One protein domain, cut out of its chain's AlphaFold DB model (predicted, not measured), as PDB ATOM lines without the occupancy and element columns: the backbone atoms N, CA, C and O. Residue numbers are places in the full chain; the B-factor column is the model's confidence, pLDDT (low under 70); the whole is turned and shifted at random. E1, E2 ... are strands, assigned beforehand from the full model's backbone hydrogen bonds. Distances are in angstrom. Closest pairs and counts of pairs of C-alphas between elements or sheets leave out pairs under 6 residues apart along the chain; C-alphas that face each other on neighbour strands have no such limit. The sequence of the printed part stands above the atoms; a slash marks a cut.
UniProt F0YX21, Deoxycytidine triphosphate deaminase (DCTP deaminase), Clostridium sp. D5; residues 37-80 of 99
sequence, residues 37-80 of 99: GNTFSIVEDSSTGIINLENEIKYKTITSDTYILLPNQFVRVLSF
ATOM      1  N   GLY A  37      -9.155 -47.939 -28.382       92.69
ATOM      2  CA  GLY A  37      -8.083 -46.954 -28.303       92.69
ATOM      3  C   GLY A  37      -7.600 -46.731 -26.872       92.69
ATOM      4  O   GLY A  37      -8.143 -47.284 -25.917       92.69
ATOM      5  N   ASN A  38      -6.598 -45.867 -26.729       94.69
ATOM      6  CA  ASN A  38      -6.005 -45.480 -25.446       94.69
ATOM      7  C   ASN A  38      -6.484 -44.104 -24.939       94.69
ATOM      8  O   ASN A  38      -5.933 -43.573 -23.976       94.69
ATOM      9  N   THR A  39      -7.502 -43.522 -25.580       95.00
ATOM     10  CA  THR A  39      -8.075 -42.219 -25.218       95.00
ATOM     11  C   THR A  39      -9.458 -42.405 -24.604       95.00
ATOM     12  O   THR A  39     -10.396 -42.845 -25.273       95.00
ATOM     13  N   PHE A  40      -9.581 -42.022 -23.338       95.19
ATOM     14  CA  PHE A  40     -10.785 -42.131 -22.521       95.19
ATOM     15  C   PHE A  40     -11.328 -40.732 -22.221       95.19
ATOM     16  O   PHE A  40     -10.563 -39.822 -21.911       95.19
ATOM     17  N   SER A  41     -12.644 -40.547 -22.279       93.81
ATOM     18  CA  SER A  41     -13.314 -39.307 -21.878       93.81
ATOM     19  C   SER A  41     -14.336 -39.587 -20.784       93.81
ATOM     20  O   SER A  41     -15.212 -40.439 -20.946       93.81
ATOM     21  N   ILE A  42     -14.251 -38.825 -19.699       92.50
ATOM     22  CA  ILE A  42     -15.187 -38.858 -18.572       92.50
ATOM     23  C   ILE A  42     -15.930 -37.526 -18.557       92.50
ATOM     24  O   ILE A  42     -15.321 -36.487 -18.810       92.50
ATOM     25  N   VAL A  43     -17.236 -37.555 -18.302       89.44
ATOM     26  CA  VAL A  43     -18.027 -36.331 -18.128       89.44
ATOM     27  C   VAL A  43     -17.522 -35.597 -16.887       89.44
ATOM     28  O   VAL A  43     -17.308 -36.223 -15.853       89.44
ATOM     29  N   GLU A  44     -17.291 -34.291 -16.998       83.31
ATOM     30  CA  GLU A  44     -16.992 -33.475 -15.822       83.31
ATOM     31  C   GLU A  44     -18.278 -33.180 -15.052       83.31
ATOM     32  O   GLU A  44     -19.298 -32.829 -15.651       83.31
ATOM     33  N   ASP A  45     -18.221 -33.306 -13.727       74.56
ATOM     34  CA  ASP A  45     -19.366 -33.018 -12.873       74.56
ATOM     35  C   ASP A  45     -19.784 -31.551 -13.025       74.56
ATOM     36  O   ASP A  45     -18.990 -30.622 -12.843       74.56
ATOM     37  N   SER A  46     -21.056 -31.336 -13.361       73.06
ATOM     38  CA  SER A  46     -21.663 -30.014 -13.286       73.06
ATOM     39  C   SER A  46     -22.075 -29.730 -11.844       73.06
ATOM     40  O   SER A  46     -22.471 -30.628 -11.102       73.06
ATOM     41  N   SER A  47     -22.048 -28.459 -11.440       69.50
ATOM     42  CA  SER A  47     -22.511 -28.042 -10.107       69.50
ATOM     43  C   SER A  47     -23.981 -28.387  -9.838       69.50
ATOM     44  O   SER A  47     -24.394 -28.455  -8.685       69.50
ATOM     45  N   THR A  48     -24.773 -28.612 -10.890       72.75
ATOM     46  CA  THR A  48     -26.184 -29.003 -10.811       72.75
ATOM     47  C   THR A  48     -26.396 -30.517 -10.804       72.75
ATOM     48  O   THR A  48     -27.506 -30.953 -10.517       72.75
ATOM     49  N   GLY A  49     -25.379 -31.322 -11.137       76.06
ATOM     50  CA  GLY A  49     -25.480 -32.783 -11.242       76.06
ATOM     51  C   GLY A  49     -26.401 -33.286 -12.365       76.06
ATOM     52  O   GLY A  49     -26.709 -34.474 -12.419       76.06
ATOM     53  N   ILE A  50     -26.866 -32.399 -13.250       83.31
ATOM     54  CA  ILE A  50     -27.805 -32.718 -14.332       83.31
ATOM     55  C   ILE A  50     -27.113 -32.494 -15.675       83.31
ATOM     56  O   ILE A  50     -26.549 -31.427 -15.928       83.31
ATOM     57  N   ILE A  51     -27.200 -33.499 -16.547       86.31
ATOM     58  CA  ILE A  51     -26.802 -33.411 -17.953       86.31
ATOM     59  C   ILE A  51     -28.049 -33.052 -18.768       86.31
ATOM     60  O   ILE A  51     -29.054 -33.760 -18.696       86.31
ATOM     61  N   ASN A  52     -27.988 -31.973 -19.549       86.50
ATOM     62  CA  ASN A  52     -29.034 -31.606 -20.505       86.50
ATOM     63  C   ASN A  52     -28.499 -31.663 -21.946       86.50
ATOM     64  O   ASN A  52     -27.293 -31.751 -22.167       86.50
ATOM     65  N   LEU A  53     -29.404 -31.665 -22.927       89.38
ATOM     66  CA  LEU A  53     -29.053 -31.695 -24.355       89.38
ATOM     67  C   LEU A  53     -28.955 -30.292 -24.977       89.38
ATOM     68  O   LEU A  53     -28.646 -30.168 -26.157       89.38
ATOM     69  N   GLU A  54     -29.255 -29.253 -24.198       89.50
ATOM     70  CA  GLU A  54     -29.268 -27.857 -24.652       89.50
ATOM     71  C   GLU A  54     -27.870 -27.234 -24.629       89.50
ATOM     72  O   GLU A  54     -27.563 -26.380 -25.457       89.50
ATOM     73  N   ASN A  55     -27.020 -27.670 -23.694       85.44
ATOM     74  CA  ASN A  55     -25.686 -27.123 -23.492       85.44
ATOM     75  C   ASN A  55     -24.594 -28.129 -23.865       85.44
ATOM     76  O   ASN A  55     -24.776 -29.345 -23.806       85.44
ATOM     77  N   GLU A  56     -23.417 -27.605 -24.203       86.50
ATOM     78  CA  GLU A  56     -22.231 -28.426 -24.424       86.50
ATOM     79  C   GLU A  56     -21.810 -29.146 -23.132       86.50
ATOM     80  O   GLU A  56     -21.633 -28.534 -22.076       86.50
ATOM     81  N   ILE A  57     -21.621 -30.461 -23.229       87.88
ATOM     82  CA  ILE A  57     -21.153 -31.296 -22.121       87.88
ATOM     83  C   ILE A  57     -19.624 -31.262 -22.097       87.88
ATOM     84  O   ILE A  57     -18.975 -31.616 -23.083       87.88
ATOM     85  N   LYS A  58     -19.047 -30.890 -20.951       88.06
ATOM     86  CA  LYS A  58     -17.594 -30.886 -20.746       88.06
ATOM     87  C   LYS A  58     -17.080 -32.286 -20.431       88.06
ATOM     88  O   LYS A  58     -17.704 -33.044 -19.688       88.06
ATOM     89  N   TYR A  59     -15.920 -32.611 -20.992       90.88
ATOM     90  CA  TYR A  59     -15.266 -33.899 -20.800       90.88
ATOM     91  C   TYR A  59     -13.815 -33.715 -20.385       90.88
ATOM     92  O   TYR A  59     -13.067 -32.978 -21.028       90.88
ATOM     93  N   LYS A  60     -13.390 -34.498 -19.396       91.50
ATOM     94  CA  LYS A  60     -11.982 -34.708 -19.085       91.50
ATOM     95  C   LYS A  60     -11.454 -35.865 -19.920       91.50
ATOM     96  O   LYS A  60     -11.951 -36.989 -19.817       91.50
ATOM     97  N   THR A  61     -10.438 -35.593 -20.732       93.38
ATOM     98  CA  THR A  61      -9.777 -36.604 -21.565       93.38
ATOM     99  C   THR A  61      -8.518 -37.123 -20.881       93.38
ATOM    100  O   THR A  61      -7.722 -36.347 -20.356       93.38
ATOM    101  N   ILE A  62      -8.346 -38.441 -20.880       94.19
ATOM    102  CA  ILE A  62      -7.214 -39.153 -20.290       94.19
ATOM    103  C   ILE A  62      -6.645 -40.082 -21.361       94.19
ATOM    104  O   ILE A  62      -7.381 -40.893 -21.924       94.19
ATOM    105  N   THR A  63      -5.342 -39.985 -21.615       95.62
ATOM    106  CA  THR A  63      -4.620 -40.907 -22.501       95.62
ATOM    107  C   THR A  63      -3.796 -41.861 -21.646       95.62
ATOM    108  O   THR A  63      -2.945 -41.414 -20.880       95.62
ATOM    109  N   SER A  64      -4.073 -43.160 -21.731       94.81
ATOM    110  CA  SER A  64      -3.410 -44.201 -20.936       94.81
ATOM    111  C   SER A  64      -3.520 -45.549 -21.640       94.81
ATOM    112  O   SER A  64      -4.531 -45.829 -22.273       94.81
ATOM    113  N   ASP A  65      -2.532 -46.426 -21.493       93.81
ATOM    114  CA  ASP A  65      -2.610 -47.779 -22.058       93.81
ATOM    115  C   ASP A  65      -3.605 -48.674 -21.304       93.81
ATOM    116  O   ASP A  65      -4.098 -49.663 -21.840       93.81
ATOM    117  N   THR A  66      -3.910 -48.346 -20.045       93.75
ATOM    118  CA  THR A  66      -4.846 -49.113 -19.212       93.75
ATOM    119  C   THR A  66      -5.850 -48.201 -18.523       93.75
ATOM    120  O   THR A  66      -5.475 -47.208 -17.896       93.75
ATOM    121  N   TYR A  67      -7.124 -48.576 -18.700       93.94
ATOM    122  CA  TYR A  67      -8.361 -48.051 -18.118       93.94
ATOM    123  C   TYR A  67      -8.834 -48.783 -16.849       93.94
ATOM    124  O   TYR A  67      -9.317 -49.899 -17.028       93.94
ATOM    125  N   ILE A  68      -8.807 -48.237 -15.624       94.81
ATOM    126  CA  ILE A  68      -9.570 -48.857 -14.514       94.81
ATOM    127  C   ILE A  68     -10.998 -48.304 -14.519       94.81
ATOM    128  O   ILE A  68     -11.224 -47.171 -14.101       94.81
ATOM    129  N   LEU A  69     -11.958 -49.107 -14.986       93.88
ATOM    130  CA  LEU A  69     -13.381 -48.768 -14.941       93.88
ATOM    131  C   LEU A  69     -13.958 -49.099 -13.563       93.88
ATOM    132  O   LEU A  69     -14.004 -50.265 -13.167       93.88
ATOM    133  N   LEU A  70     -14.405 -48.076 -12.838       93.75
ATOM    134  CA  LEU A  70     -15.021 -48.251 -11.526       93.75
ATOM    135  C   LEU A  70     -16.488 -48.711 -11.653       93.75
ATOM    136  O   LEU A  70     -17.153 -48.404 -12.648       93.75
ATOM    137  N   PRO A  71     -17.035 -49.422 -10.647       95.69
ATOM    138  CA  PRO A  71     -18.463 -49.727 -10.600       95.69
ATOM    139  C   PRO A  71     -19.311 -48.454 -10.721       95.69
ATOM    140  O   PRO A  71     -18.995 -47.437 -10.109       95.69
ATOM    141  N   ASN A  72     -20.398 -48.524 -11.495       90.38
ATOM    142  CA  ASN A  72     -21.301 -47.401 -11.790       90.38
ATOM    143  C   ASN A  72     -20.652 -46.203 -12.508       90.38
ATOM    144  O   ASN A  72     -21.242 -45.125 -12.556       90.38
ATOM    145  N   GLN A  73     -19.467 -46.377 -13.096       90.62
ATOM    146  CA  GLN A  73     -18.824 -45.345 -13.898       90.62
ATOM    147  C   GLN A  73     -19.186 -45.481 -15.381       90.62
ATOM    148  O   GLN A  73     -19.190 -46.579 -15.939       90.62
ATOM    149  N   PHE A  74     -19.431 -44.348 -16.040       91.06
ATOM    150  CA  PHE A  74     -19.582 -44.267 -17.490       91.06
ATOM    151  C   PHE A  74     -18.360 -43.593 -18.121       91.06
ATOM    152  O   PHE A  74     -17.910 -42.545 -17.657       91.06
ATOM    153  N   VAL A  75     -17.831 -44.187 -19.194       93.12
ATOM    154  CA  VAL A  75     -16.634 -43.702 -19.892       93.12
ATOM    155  C   VAL A  75     -16.832 -43.835 -21.393       93.12
ATOM    156  O   VAL A  75     -17.238 -44.887 -21.885       93.12
ATOM    157  N   ARG A  76     -16.505 -42.775 -22.134       92.81
ATOM    158  CA  ARG A  76     -16.447 -42.806 -23.598       92.81
ATOM    159  C   ARG A  76     -15.033 -43.164 -24.040       92.81
ATOM    160  O   ARG A  76     -14.072 -42.575 -23.557       92.81
ATOM    161  N   VAL A  77     -14.913 -44.081 -24.995       92.94
ATOM    162  CA  VAL A  77     -13.630 -44.518 -25.567       92.94
ATOM    163  C   VAL A  77     -13.726 -44.495 -27.087       92.94
ATOM    164  O   VAL A  77     -14.780 -44.798 -27.646       92.94
ATOM    165  N   LEU A  78     -12.637 -44.125 -27.757       87.94
ATOM    166  CA  LEU A  78     -12.531 -44.191 -29.216       87.94
ATOM    167  C   LEU A  78     -11.929 -45.536 -29.643       87.94
ATOM    168  O   LEU A  78     -11.037 -46.042 -28.974       87.94
ATOM    169  N   SER A  79     -12.373 -46.123 -30.755       86.75
ATOM    170  CA  SER A  79     -11.703 -47.291 -31.344       86.75
ATOM    171  C   SER A  79     -10.405 -46.898 -32.051       86.75
ATOM    172  O   SER A  79     -10.313 -45.816 -32.622       86.75
ATOM    173  N   PHE A  80      -9.428 -47.806 -32.115       84.06
ATOM    174  CA  PHE A  80      -8.225 -47.585 -32.934       84.06
ATOM    175  C   PHE A  80      -8.515 -47.568 -34.438       84.06
ATOM    176  O   PHE A  80      -7.776 -46.948 -35.194       84.06
TER     177      PHE A  80
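What this domain is: This is residues 37 to 80 of the 99 residues of the protein "Deoxycytidine triphosphate deaminase (DCTP deaminase)" of Clostridium sp. D5 (UniProt F0YX21). This is little regular structure: a small sheet of three strands, E1 in the middle, with two wide loops. Residues 44 to 58 lengthen the hairpin of E1 and E2 at one end, and residues 64 to 75 lead from edge strand E2 to edge strand E3. The 44 printed residues hold E1, E2 and E3 in that order, with no named helix; the sheet's order is E2 E1 E3, antiparallel. The class is all strand, with 16 residues in named elements; the whole is loose, radius of gyration of the C-alphas 11.9 A, spanning 32 by 22 by 13 A.

How they stand to each other: Start at E1, residues 37 to 43, the inner strand. Its hairpin partner E2, residues 59 to 63, is antiparallel at 155 degrees; look for N 40 and O 62, 2.8 A apart. E3, residues 76 to 79, is E1's other antiparallel neighbour, at 160 degrees, with N 41 and O 76 at 2.8 A. E2 and E3 are apart.

Where its parts are: Find C-alpha 37 at (-8.083, -46.954, -28.303); E1 runs 17.8 A from there. E2 covers 12.9 A, and E3 10.1 A, ending at C-alpha 79, (-11.703, -47.291, -31.344).

The domain as a whole: The farthest C-alphas, of Thr 48 and Phe 80, are 34.0 A apart. The printed part has no cut, both links are long, and residue 47 is under 70 in pLDDT.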